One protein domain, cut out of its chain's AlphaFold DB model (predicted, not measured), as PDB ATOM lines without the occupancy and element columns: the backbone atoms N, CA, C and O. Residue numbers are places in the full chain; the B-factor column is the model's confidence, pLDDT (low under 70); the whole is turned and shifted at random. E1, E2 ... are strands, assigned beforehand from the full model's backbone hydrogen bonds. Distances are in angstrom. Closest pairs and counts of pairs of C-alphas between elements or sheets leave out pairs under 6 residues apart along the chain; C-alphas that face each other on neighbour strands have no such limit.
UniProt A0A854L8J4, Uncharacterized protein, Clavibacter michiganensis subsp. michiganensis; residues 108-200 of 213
ATOM      1  N   ALA A 108     115.041  33.042 100.686       61.81
ATOM      2  CA  ALA A 108     115.581  34.237 101.306       61.81
ATOM      3  C   ALA A 108     115.185  34.240 102.780       61.81
ATOM      4  O   ALA A 108     114.007  34.051 103.094       61.81
ATOM      5  N   VAL A 109     116.152  34.492 103.660       68.00
ATOM      6  CA  VAL A 109     115.884  34.761 105.073       68.00
ATOM      7  C   VAL A 109     116.029  36.254 105.320       68.00
ATOM      8  O   VAL A 109     117.012  36.879 104.909       68.00
ATOM      9  N   ARG A 110     115.031  36.821 105.994       72.38
ATOM     10  CA  ARG A 110     115.025  38.195 106.475       72.38
ATOM     11  C   ARG A 110     115.011  38.189 107.997       72.38
ATOM     12  O   ARG A 110     114.188  37.513 108.605       72.38
ATOM     13  N   TYR A 111     115.901  38.965 108.600       76.44
ATOM     14  CA  TYR A 111     115.905  39.193 110.042       76.44
ATOM     15  C   TYR A 111     115.180  40.502 110.343       76.44
ATOM     16  O   TYR A 111     115.516  41.543 109.781       76.44
ATOM     17  N   LEU A 112     114.171  40.441 111.205       81.31
ATOM     18  CA  LEU A 112     113.332  41.572 111.580       81.31
ATOM     19  C   LEU A 112     113.423  41.794 113.083       81.31
ATOM     20  O   LEU A 112     113.096  40.897 113.859       81.31
ATOM     21  N   ASP A 113     113.825  42.994 113.493       84.50
ATOM     22  CA  ASP A 113     113.749  43.400 114.895       84.50
ATOM     23  C   ASP A 113     112.302  43.757 115.214       84.50
ATOM     24  O   ASP A 113     111.740  44.686 114.633       84.50
ATOM     25  N   VAL A 114     111.689  43.010 116.127       82.50
ATOM     26  CA  VAL A 114     110.264  43.180 116.437       82.50
ATOM     27  C   VAL A 114     110.061  44.026 117.689       82.50
ATOM     28  O   VAL A 114     109.051  44.713 117.832       82.50
ATOM     29  N   GLY A 115     111.032  44.024 118.600       82.12
ATOM     30  CA  GLY A 115     110.996  44.881 119.775       82.12
ATOM     31  C   GLY A 115     112.045  44.512 120.806       82.12
ATOM     32  O   GLY A 115     112.843  43.597 120.618       82.12
ATOM     33  N   THR A 116     112.037  45.232 121.920       80.62
ATOM     34  CA  THR A 116     112.910  44.968 123.065       80.62
ATOM     35  C   THR A 116     112.082  44.520 124.258       80.62
ATOM     36  O   THR A 116     111.154  45.226 124.653       80.62
ATOM     37  N   VAL A 117     112.443  43.387 124.858       76.75
ATOM     38  CA  VAL A 117     111.846  42.880 126.101       76.75
ATOM     39  C   VAL A 117     112.977  42.622 127.090       76.75
ATOM     40  O   VAL A 117     113.974  42.004 126.731       76.75
ATOM     41  N   ASP A 118     112.865  43.147 128.312       74.62
ATOM     42  CA  ASP A 118     113.897  43.036 129.360       74.62
ATOM     43  C   ASP A 118     115.303  43.488 128.912       74.62
ATOM     44  O   ASP A 118     116.324  42.913 129.281       74.62
ATOM     45  N   GLY A 119     115.365  44.528 128.072       74.44
ATOM     46  CA  GLY A 119     116.622  45.060 127.533       74.44
ATOM     47  C   GLY A 119     117.292  44.173 126.477       74.44
ATOM     48  O   GLY A 119     118.362  44.523 125.989       74.44
ATOM     49  N   GLN A 120     116.670  43.055 126.095       76.69
ATOM     50  CA  GLN A 120     117.115  42.175 125.018       76.69
ATOM     51  C   GLN A 120     116.282  42.436 123.761       76.69
ATOM     52  O   GLN A 120     115.055  42.547 123.822       76.69
ATOM     53  N   MET A 121     116.943  42.545 122.608       81.56
ATOM     54  CA  MET A 121     116.256  42.720 121.332       81.56
ATOM     55  C   MET A 121     115.729  41.373 120.842       81.56
ATOM     56  O   MET A 121     116.478  40.409 120.686       81.56
ATOM     57  N   VAL A 122     114.422  41.306 120.624       83.75
ATOM     58  CA  VAL A 122     113.725  40.143 120.082       83.75
ATOM     59  C   VAL A 122     113.674  40.309 118.574       83.75
ATOM     60  O   VAL A 122     113.160  41.310 118.063       83.75
ATOM     61  N   ALA A 123     114.209  39.317 117.874       85.00
ATOM     62  CA  ALA A 123     114.217  39.281 116.425       85.00
ATOM     63  C   ALA A 123     113.474  38.052 115.915       85.00
ATOM     64  O   ALA A 123     113.372  37.023 116.586       85.00
ATOM     65  N   VAL A 124     112.969  38.174 114.698       84.50
ATOM     66  CA  VAL A 124     112.343  37.088 113.958       84.50
ATOM     67  C   VAL A 124     113.149  36.850 112.694       84.50
ATOM     68  O   VAL A 124     113.447  37.791 111.960       84.50
ATOM     69  N   ALA A 125     113.508  35.596 112.449       81.50
ATOM     70  CA  ALA A 125     114.039  35.152 111.176       81.50
ATOM     71  C   ALA A 125     112.884  34.589 110.340       81.50
ATOM     72  O   ALA A 125     112.310  33.544 110.649       81.50
ATOM     73  N   GLU A 126     112.529  35.328 109.297       77.69
ATOM     74  CA  GLU A 126     111.474  35.011 108.343       77.69
ATOM     75  C   GLU A 126     112.122  34.427 107.083       77.69
ATOM     76  O   GLU A 126     112.785  35.129 106.320       77.69
ATOM     77  N   GLY A 127     111.976  33.120 106.893       72.75
ATOM     78  CA  GLY A 127     112.385  32.403 105.697       72.75
ATOM     79  C   GLY A 127     111.261  32.370 104.667       72.75
ATOM     80  O   GLY A 127     110.111  32.083 104.978       72.75
ATOM     81  N   SER A 128     111.594  32.637 103.411       66.62
ATOM     82  CA  SER A 128     110.678  32.496 102.279       66.62
ATOM     83  C   SER A 128     111.349  31.658 101.204       66.62
ATOM     84  O   SER A 128     112.445  31.992 100.767       66.62
ATOM     85  N   SER A 129     110.718  30.564 100.793       63.03
ATOM     86  CA  SER A 129     111.195  29.666  99.735       63.03
ATOM     87  C   SER A 129     110.021  29.225  98.859       63.03
ATOM     88  O   SER A 129     108.864  29.490  99.185       63.03
ATOM     89  N   LEU A 130     110.291  28.527  97.753       59.19
ATOM     90  CA  LEU A 130     109.215  27.887  96.984       59.19
ATOM     91  C   LEU A 130     108.529  26.753  97.765       59.19
ATOM     92  O   LEU A 130     107.364  26.470  97.495       59.19
ATOM     93  N   ALA A 131     109.214  26.151  98.744       53.94
ATOM     94  CA  ALA A 131     108.651  25.126  99.622       53.94
ATOM     95  C   ALA A 131     107.706  25.696 100.698       53.94
ATOM     96  O   ALA A 131     107.007  24.937 101.362       53.94
ATOM     97  N   GLY A 132     107.666  27.023 100.874       64.50
ATOM     98  CA  GLY A 132     106.791  27.690 101.833       64.50
ATOM     99  C   GLY A 132     107.477  28.814 102.602       64.50
ATOM    100  O   GLY A 132     108.574  29.272 102.258       64.50
ATOM    101  N   VAL A 133     106.802  29.266 103.655       70.81
ATOM    102  CA  VAL A 133     107.279  30.323 104.550       70.81
ATOM    103  C   VAL A 133     107.627  29.698 105.893       70.81
ATOM    104  O   VAL A 133     106.812  28.982 106.474       70.81
ATOM    105  N   SER A 134     108.822  29.983 106.398       73.69
ATOM    106  CA  SER A 134     109.234  29.632 107.752       73.69
ATOM    107  C   SER A 134     109.424  30.884 108.595       73.69
ATOM    108  O   SER A 134     109.820  31.944 108.119       73.69
ATOM    109  N   VAL A 135     109.104  30.777 109.873       77.88
ATOM    110  CA  VAL A 135     109.260  31.849 110.846       77.88
ATOM    111  C   VAL A 135     109.882  31.233 112.081       77.88
ATOM    112  O   VAL A 135     109.330  30.298 112.656       77.88
ATOM    113  N   SER A 136     111.020  31.763 112.507       82.25
ATOM    114  CA  SER A 136     111.634  31.408 113.783       82.25
ATOM    115  C   SER A 136     111.866  32.656 114.611       82.25
ATOM    116  O   SER A 136     112.218  33.716 114.093       82.25
ATOM    117  N   VAL A 137     111.634  32.542 115.912       83.88
ATOM    118  CA  VAL A 137     111.858  33.634 116.852       83.88
ATOM    119  C   VAL A 137     113.145  33.388 117.629       83.88
ATOM    120  O   VAL A 137     113.508  32.256 117.956       83.88
ATOM    121  N   GLY A 138     113.865  34.463 117.911       83.44
ATOM    122  CA  GLY A 138     115.121  34.409 118.630       83.44
ATOM    123  C   GLY A 138     115.474  35.741 119.265       83.44
ATOM    124  O   GLY A 138     114.683  36.689 119.306       83.44
ATOM    125  N   ARG A 139     116.694  35.805 119.777       81.19
ATOM    126  CA  ARG A 139     117.286  37.030 120.308       81.19
ATOM    127  C   ARG A 139     118.300  37.572 119.321       81.19
ATOM    128  O   ARG A 139     119.003  36.811 118.656       81.19
ATOM    129  N   ARG A 140     118.381  38.895 119.237       80.06
ATOM    130  CA  ARG A 140     119.425  39.581 118.489       80.06
ATOM    131  C   ARG A 140     120.487  40.091 119.447       80.06
ATOM    132  O   ARG A 140     120.232  40.960 120.276       80.06
ATOM    133  N   GLU A 141     121.691  39.567 119.284       77.44
ATOM    134  CA  GLU A 141     122.878  39.959 120.038       77.44
ATOM    135  C   GLU A 141     123.799  40.745 119.100       77.44
ATOM    136  O   GLU A 141     124.638  40.191 118.391       77.44
ATOM    137  N   GLY A 142     123.581  42.060 119.013       76.25
ATOM    138  CA  GLY A 142     124.282  42.922 118.061       76.25
ATOM    139  C   GLY A 142     123.971  42.553 116.604       76.25
ATOM    140  O   GLY A 142     122.871  42.801 116.107       76.25
ATOM    141  N   TRP A 143     124.953  41.979 115.905       71.12
ATOM    142  CA  TRP A 143     124.813  41.557 114.503       71.12
ATOM    143  C   TRP A 143     124.388  40.092 114.341       71.12
ATOM    144  O   TRP A 143     124.061  39.691 113.227       71.12
ATOM    145  N   SER A 144     124.383  39.296 115.416       71.94
ATOM    146  CA  SER A 144     124.026  37.874 115.371       71.94
ATOM    147  C   SER A 144     122.589  37.608 115.807       71.94
ATOM    148  O   SER A 144     122.073  38.238 116.730       71.94
ATOM    149  N   PHE A 145     121.971  36.622 115.157       74.25
ATOM    150  CA  PHE A 145     120.687  36.050 115.541       74.25
ATOM    151  C   PHE A 145     120.912  34.728 116.280       74.25
ATOM    152  O   PHE A 145     121.559  33.824 115.749       74.25
ATOM    153  N   VAL A 146     120.366  34.619 117.490       76.81
ATOM    154  CA  VAL A 146     120.398  33.410 118.316       76.81
ATOM    155  C   VAL A 146     118.979  32.829 118.358       76.81
ATOM    156  O   VAL A 146     118.105  33.437 118.986       76.81
ATOM    157  N   PRO A 147     118.709  31.692 117.685       71.88
ATOM    158  CA  PRO A 147     117.378  31.091 117.672       71.88
ATOM    159  C   PRO A 147     116.973  30.651 119.080       71.88
ATOM    160  O   PRO A 147     117.790  30.125 119.840       71.88
ATOM    161  N   ALA A 148     115.706  30.861 119.435       71.88
ATOM    162  CA  ALA A 148     115.206  30.427 120.728       71.88
ATOM    163  C   ALA A 148     115.144  28.892 120.784       71.88
ATOM    164  O   ALA A 148     114.639  28.265 119.843       71.88
ATOM    165  N   PRO A 149     115.625  28.269 121.877       65.31
ATOM    166  CA  PRO A 149     115.555  26.825 122.024       65.31
ATOM    167  C   PRO A 149     114.097  26.371 121.922       65.31
ATOM    168  O   PRO A 149     113.205  26.998 122.503       65.31
ATOM    169  N   SER A 150     113.858  25.286 121.179       55.94
ATOM    170  CA  SER A 150     112.545  24.646 121.118       55.94
ATOM    171  C   SER A 150     112.159  24.255 122.541       55.94
ATOM    172  O   SER A 150     112.751  23.347 123.128       55.94
ATOM    173  N   SER A 151     111.237  25.006 123.136       54.94
ATOM    174  CA  SER A 151     110.793  24.741 124.500       54.94
ATOM    175  C   SER A 151     110.020  23.418 124.543       54.94
ATOM    176  O   SER A 151     109.573  22.927 123.508       54.94
ATOM    177  N   ALA A 152     109.924  22.830 125.739       49.97
ATOM    178  CA  ALA A 152     109.306  21.530 126.023       49.97
ATOM    179  C   ALA A 152     108.003  21.265 125.226       49.97
ATOM    180  O   ALA A 152     107.260  22.214 124.978       49.97
ATOM    181  N   PRO A 153     107.684  19.995 124.893       48.22
ATOM    182  CA  PRO A 153     106.592  19.608 123.982       48.22
ATOM    183  C   PRO A 153     105.192  20.139 124.337       48.22
ATOM    184  O   PRO A 153     104.315  20.134 123.479       48.22
ATOM    185  N   ASP A 154     104.992  20.633 125.561       53.78
ATOM    186  CA  ASP A 154     103.735  21.219 126.038       53.78
ATOM    187  C   ASP A 154     103.647  22.753 125.855       53.78
ATOM    188  O   ASP A 154     102.652  23.367 126.246       53.78
ATOM    189  N   ARG A 155     104.673  23.408 125.287       59.66
ATOM    190  CA  ARG A 155     104.679  24.851 124.977       59.66
ATOM    191  C   ARG A 155     104.608  25.102 123.472       59.66
ATOM    192  O   ARG A 155     105.095  24.307 122.673       59.66
ATOM    193  N   SER A 156     104.035  26.248 123.093       61.75
ATOM    194  CA  SER A 156     104.038  26.728 121.706       61.75
ATOM    195  C   SER A 156     105.465  26.739 121.134       61.75
ATOM    196  O   SER A 156     106.402  27.093 121.859       61.75
ATOM    197  N   PRO A 157     105.647  26.373 119.855       70.50
ATOM    198  CA  PRO A 157     106.972  26.199 119.273       70.50
ATOM    199  C   PRO A 157     107.724  27.536 119.125       70.50
ATOM    200  O   PRO A 157     107.121  28.610 119.085       70.50
ATOM    201  N   SER A 158     109.057  27.478 119.042       70.75
ATOM    202  CA  SER A 158     109.921  28.641 118.762       70.75
ATOM    203  C   SER A 158     110.178  28.855 117.264       70.75
ATOM    204  O   SER A 158     110.724  29.883 116.856       70.75
ATOM    205  N   SER A 159     109.755  27.909 116.427       73.56
ATOM    206  CA  SER A 159     109.757  28.014 114.972       73.56
ATOM    207  C   SER A 159     108.518  27.352 114.382       73.56
ATOM    208  O   SER A 159     107.951  26.422 114.953       73.56
ATOM    209  N   MET A 160     108.086  27.828 113.223       74.50
ATOM    210  CA  MET A 160     107.050  27.170 112.442       74.50
ATOM    211  C   MET A 160     107.283  27.369 110.953       74.50
ATOM    212  O   MET A 160     107.901  28.342 110.528       74.50
ATOM    213  N   SER A 161     106.731  26.463 110.160       70.31
ATOM    214  CA  SER A 161     106.714  26.554 108.706       70.31
ATOM    215  C   SER A 161     105.316  26.254 108.198       70.31
ATOM    216  O   SER A 161     104.693  25.302 108.671       70.31
ATOM    217  N   VAL A 162     104.850  27.024 107.224       67.62
ATOM    218  CA  VAL A 162     103.562  26.813 106.562       67.62
ATOM    219  C   VAL A 162     103.740  26.701 105.055       67.62
ATOM    220  O   VAL A 162     104.632  27.315 104.457       67.62
ATOM    221  N   ASP A 163     102.848  25.930 104.445       64.38
ATOM    222  CA  ASP A 163     102.810  25.741 103.003       64.38
ATOM    223  C   ASP A 163     102.138  26.960 102.346       64.38
ATOM    224  O   ASP A 163     100.914  27.083 102.287       64.38
ATOM    225  N   GLY A 164     102.958  27.882 101.839       60.28
ATOM    226  CA  GLY A 164     102.506  29.052 101.080       60.28
ATOM    227  C   GLY A 164     101.964  30.221 101.917       60.28
ATOM    228  O   GLY A 164     102.038  30.247 103.141       60.28
ATOM    229  N   GLY A 165     101.445  31.237 101.217       63.22
ATOM    230  CA  GLY A 165     101.026  32.519 101.796       63.22
ATOM    231  C   GLY A 165     102.122  33.596 101.741       63.22
ATOM    232  O   GLY A 165     103.305  33.275 101.612       63.22
ATOM    233  N   PRO A 166     101.757  34.892 101.761       67.38
ATOM    234  CA  PRO A 166     102.748  35.956 101.823       67.38
ATOM    235  C   PRO A 166     103.481  35.918 103.176       67.38
ATOM    236  O   PRO A 166     102.862  35.572 104.186       67.38
ATOM    237  N   PRO A 167     104.767  36.313 103.211       67.94
ATOM    238  CA  PRO A 167     105.495  36.477 104.462       67.94
ATOM    239  C   PRO A 167     104.696  37.378 105.427       67.94
ATOM    240  O   PRO A 167     104.175  38.404 104.968       67.94
ATOM    241  N   PRO A 168     104.567  37.046 106.727       71.38
ATOM    242  CA  PRO A 168     103.817  37.845 107.698       71.38
ATOM    243  C   PRO A 168     104.198  39.328 107.722       71.38
ATOM    244  O   PRO A 168     103.335  40.189 107.927       71.38
ATOM    245  N   SER A 169     105.465  39.648 107.438       68.06
ATOM    246  CA  SER A 169     105.942  41.034 107.322       68.06
ATOM    247  C   SER A 169     105.290  41.832 106.184       68.06
ATOM    248  O   SER A 169     105.287  43.060 106.222       68.06
ATOM    249  N   SER A 170     104.709  41.159 105.189       64.12
ATOM    250  CA  SER A 170     104.028  41.773 104.040       64.12
ATOM    251  C   SER A 170     102.544  42.073 104.292       64.12
ATOM    252  O   SER A 170     101.893  42.673 103.437       64.12
ATOM    253  N   GLY A 171     101.994  41.638 105.433       67.81
ATOM    254  CA  GLY A 171     100.595  41.833 105.814       67.81
ATOM    255  C   GLY A 171     100.452  42.585 107.137       67.81
ATOM    256  O   GLY A 171     100.609  43.802 107.190       67.81
ATOM    257  N   GLY A 172     100.111  41.850 108.202       68.00
ATOM    258  CA  GLY A 172      99.834  42.396 109.538       68.00
ATOM    259  C   GLY A 172     101.065  42.629 110.420       68.00
ATOM    260  O   GLY A 172     100.934  43.248 111.478       68.00
ATOM    261  N   GLY A 173     102.242  42.158 109.992       77.56
ATOM    262  CA  GLY A 173     103.486  42.258 110.748       77.56
ATOM    263  C   GLY A 173     103.518  41.361 111.987       77.56
ATOM    264  O   GLY A 173     102.671  40.489 112.180       77.56
ATOM    265  N   TYR A 174     104.522  41.588 112.827       82.31
ATOM    266  CA  TYR A 174     104.728  40.851 114.071       82.31
ATOM    267  C   TYR A 174     104.344  41.721 115.268       82.31
ATOM    268  O   TYR A 174     104.676  42.906 115.316       82.31
ATOM    269  N   ARG A 175     103.669  41.133 116.258       82.75
ATOM    270  CA  ARG A 175     103.376  41.772 117.545       82.75
ATOM    271  C   ARG A 175     104.068  41.000 118.653       82.75
ATOM    272  O   ARG A 175     103.950  39.784 118.731       82.75
ATOM    273  N   VAL A 176     104.773  41.709 119.522       82.88
ATOM    274  CA  VAL A 176     105.434  41.115 120.687       82.88
ATOM    275  C   VAL A 176     104.620  41.447 121.927       82.88
ATOM    276  O   VAL A 176     104.301  42.611 122.171       82.88
ATOM    277  N   ARG A 177     104.314  40.430 122.731       82.81
ATOM    278  CA  ARG A 177     103.775  40.585 124.083       82.81
ATOM    279  C   ARG A 177     104.592  39.760 125.067       82.81
ATOM    280  O   ARG A 177     105.181  38.744 124.710       82.81
ATOM    281  N   ARG A 178     104.604  40.192 126.321       81.00
ATOM    282  CA  ARG A 178     105.139  39.401 127.429       81.00
ATOM    283  C   ARG A 178     104.016  38.567 128.035       81.00
ATOM    284  O   ARG A 178     102.921  39.090 128.234       81.00
ATOM    285  N   ASP A 179     104.300  37.307 128.333       80.69
ATOM    286  CA  ASP A 179     103.388  36.392 129.013       80.69
ATOM    287  C   ASP A 179     104.153  35.651 130.118       80.69
ATOM    288  O   ASP A 179     104.815  34.642 129.884       80.69
ATOM    289  N   GLY A 180     104.152  36.231 131.322       79.50
ATOM    290  CA  GLY A 180     105.001  35.780 132.426       79.50
ATOM    291  C   GLY A 180     106.496  35.883 132.094       79.50
ATOM    292  O   GLY A 180     107.003  36.976 131.807       79.50
ATOM    293  N   ASP A 181     107.174  34.736 132.138       74.81
ATOM    294  CA  ASP A 181     108.601  34.567 131.827       74.81
ATOM    295  C   ASP A 181     108.872  34.325 130.335       74.81
ATOM    296  O   ASP A 181     110.035  34.281 129.914       74.81
ATOM    297  N   ASP A 182     107.815  34.176 129.534       75.81
ATOM    298  CA  ASP A 182     107.904  33.935 128.101       75.81
ATOM    299  C   ASP A 182     107.658  35.239 127.319       75.81
ATOM    300  O   ASP A 182     106.822  36.086 127.661       75.81
ATOM    301  N   VAL A 183     108.376  35.387 126.208       79.31
ATOM    302  CA  VAL A 183     108.055  36.369 125.172       79.31
ATOM    303  C   VAL A 183     107.233  35.673 124.102       79.31
ATOM    304  O   VAL A 183     107.672  34.675 123.532       79.31
ATOM    305  N   VAL A 184     106.055  36.214 123.812       84.00
ATOM    306  CA  VAL A 184     105.145  35.697 122.794       84.00
ATOM    307  C   VAL A 184     105.171  36.629 121.593       84.00
ATOM    308  O   VAL A 184     104.904  37.827 121.714       84.00
ATOM    309  N   VAL A 185     105.483  36.078 120.428       84.06
ATOM    310  CA  VAL A 185     105.400  36.778 119.149       84.06
ATOM    311  C   VAL A 185     104.188  36.255 118.405       84.06
ATOM    312  O   VAL A 185     104.140  35.078 118.058       84.06
ATOM    313  N   THR A 186     103.217  37.128 118.162       86.44
ATOM    314  CA  THR A 186     102.018  36.805 117.394       86.44
ATOM    315  C   THR A 186     102.102  37.401 115.997       86.44
ATOM    316  O   THR A 186     102.615  38.505 115.792       86.44
ATOM    317  N   PHE A 187     101.628  36.646 115.016       83.88
ATOM    318  CA  PHE A 187     101.560  37.071 113.623       83.88
ATOM    319  C   PHE A 187     100.452  36.318 112.903       83.88
ATOM    320  O   PHE A 187      99.967  35.299 113.387       83.88
ATOM    321  N   SER A 188     100.065  36.817 111.733       80.50
ATOM    322  CA  SER A 188      99.127  36.115 110.868       80.50
ATOM    323  C   SER A 188      99.801  35.664 109.584       80.50
ATOM    324  O   SER A 188     100.550  36.425 108.968       80.50
ATOM    325  N   ILE A 189      99.510  34.431 109.177       76.06
ATOM    326  CA  ILE A 189      99.916  33.878 107.890       76.06
ATOM    327  C   ILE A 189      98.722  33.152 107.276       76.06
ATOM    328  O   ILE A 189      97.948  32.514 107.980       76.06
ATOM    329  N   ALA A 190      98.506  33.328 105.971       70.12
ATOM    330  CA  ALA A 190      97.354  32.759 105.260       70.12
ATOM    331  C   ALA A 190      95.961  33.046 105.891       70.12
ATOM    332  O   ALA A 190      94.992  32.364 105.571       70.12
ATOM    333  N   GLY A 191      95.835  34.080 106.733       71.69
ATOM    334  CA  GLY A 191      94.584  34.449 107.409       71.69
ATOM    335  C   GLY A 191      94.355  33.776 108.767       71.69
ATOM    336  O   GLY A 191      93.352  34.072 109.411       71.69
ATOM    337  N   GLU A 192      95.279  32.930 109.225       79.50
ATOM    338  CA  GLU A 192      95.268  32.345 110.569       79.50
ATOM    339  C   GLU A 192      96.251  33.095 111.478       79.50
ATOM    340  O   GLU A 192      97.275  33.597 111.007       79.50
ATOM    341  N   GLU A 193      95.921  33.238 112.764       82.62
ATOM    342  CA  GLU A 193      96.839  33.783 113.770       82.62
ATOM    343  C   GLU A 193      97.667  32.656 114.390       82.62
ATOM    344  O   GLU A 193      97.138  31.624 114.804       82.62
ATOM    345  N   HIS A 194      98.971  32.889 114.496       83.31
ATOM    346  CA  HIS A 194      99.912  31.991 115.143       83.31
ATOM    347  C   HIS A 194     100.709  32.721 116.215       83.31
ATOM    348  O   HIS A 194     100.916  33.937 116.159       83.31
ATOM    349  N   GLU A 195     101.183  31.948 117.187       85.44
ATOM    350  CA  GLU A 195     102.025  32.433 118.268       85.44
ATOM    351  C   GLU A 195     103.296  31.585 118.358       85.44
ATOM    352  O   GLU A 195     103.226  30.357 118.444       85.44
ATOM    353  N   LEU A 196     104.452  32.246 118.399       82.62
ATOM    354  CA  LEU A 196     105.730  31.634 118.749       82.62
ATOM    355  C   LEU A 196     106.176  32.122 120.121       82.62
ATOM    356  O   LEU A 196     105.934  33.277 120.483       82.62
ATOM    357  N   ARG A 197     106.845  31.253 120.884       81.25
ATOM    358  CA  ARG A 197     107.323  31.586 122.232       81.25
ATOM    359  C   ARG A 197     108.833  31.484 122.356       81.25
ATOM    360  O   ARG A 197     109.456  30.543 121.873       81.25
ATOM    361  N   VAL A 198     109.400  32.454 123.064       74.31
ATOM    362  CA  VAL A 198     110.786  32.455 123.529       74.31
ATOM    363  C   VAL A 198     110.756  32.409 125.043       74.31
ATOM    364  O   VAL A 198     110.378  33.392 125.680       74.31
ATOM    365  N   GLY A 199     111.178  31.286 125.619       67.19
ATOM    366  CA  GLY A 199     111.423  31.231 127.054       67.19
ATOM    367  C   GLY A 199     112.557  32.176 127.430       67.19
ATOM    368  O   GLY A 199     113.585  32.245 126.743       67.19
ATOM    369  N   SER A 200     112.408  32.906 128.532       56.94
ATOM    370  CA  SER A 200     113.598  33.383 129.219       56.94
ATOM    371  C   SER A 200     114.343  32.151 129.726       56.94
ATOM    372  O   SER A 200     113.817  31.377 130.521       56.94
TER     373      SER A 200
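This is residues 108 to 200 of the 213 residues of an uncharacterized protein of Clavibacter michiganensis subsp. michiganensis (UniProt A0A854L8J4). The model is a sandwich of two strongly twisted sheets face to face, a larger one of five strands, E1 to E5, and a smaller one of three, E6 to E8, with the strands of the one at 33 degrees to those of the other. In the larger sheet the strand E3 bends, so that its first part pairs with E5 and its last part with the short strand E4, which lies on the side of that sheet away from the smaller one. The printed part has 93 residues with no named helix and eight named strands, E1 to E8 in order along the chain; the class is all strand. The larger sheet is branched and the smaller runs E6, E7, E8, and in both the neighbour strands are antiparallel. The whole is compact, with a radius of gyration of the C-alphas of 12.4 A, and spans 34 by 31 by 21 A.

In the larger sheet, E1 is residues 108 to 117, 26.5 A from first to last C-alpha, and begins at C-alpha 108 at (115.581, 34.237, 101.306). E2 is residues 120 to 129, 28.8 A, and E3 is residues 132 to 141, 27.2 A, with a bend of 56 degrees at residue 138. C-alpha 138 is at (115.121, 34.409, 118.630). E4, residues 144 to 147, and E5, residues 159 to 162, have four residues each. In the smaller sheet, E6 is residues 174 to 179, 15.7 A, E7 is residues 182 to 189, 21.7 A, and E8 is residues 192 to 199, 23.1 A, ending at C-alpha 199 at (111.423, 31.231, 127.054).

E3 has three neighbours in the branched sheet. E2 lies on one side of it, beside residues 132 to 140, and the hairpin E2 and E3 has N 125 and O 136 within hydrogen-bond range at 2.8 A. On the other side of E3 the pairing is staggered: E5 is beside residues 132 to 136, with N 135 and O 160 at 2.8 A, and E4 is beside residues 138 to 141, with N 146 and O 139 at 2.8 A. E3 and E4 form a hairpin with 117 degrees between their directions. E1 lies on the side of E2 away from E3, and in this hairpin N 112 and O 124 are 2.8 A apart. E1 to E4 make a meander, each strand the antiparallel neighbour of the one before, and E6 to E8 make another. In the latter, the hairpin E6 and E7 has N 177 and O 184 at 2.9 A, and the hairpin E7 and E8 has N 185 and O 196 at 2.8 A. The parts of the two sheets that face each other are 9.5 A centre to centre, and their best planes are 8 degrees apart. The closest C-alphas of E1 and E6 are those of Val 114 and Tyr 174, 6.5 A, and those of E3 and E8 are Val 137 and Leu 196, 6.7 A. E4 is apart from E6, E7 and E8.

The two farthest C-alphas in the domain, those of Leu 130 and Gly 180, are 36.6 A apart. The printed part runs from 108 to 200 and has no cut. The links E4 to E5 and E5 to E6 are long, with 11 residues each, and at the latter the chain changes from the one sheet to the other; the other links are tight. The mean pLDDT of the printed part is 73.5, and 27 residues are under 70, among them residues 128 to 132, 149 to 156, 162 to 167 and 169 to 172.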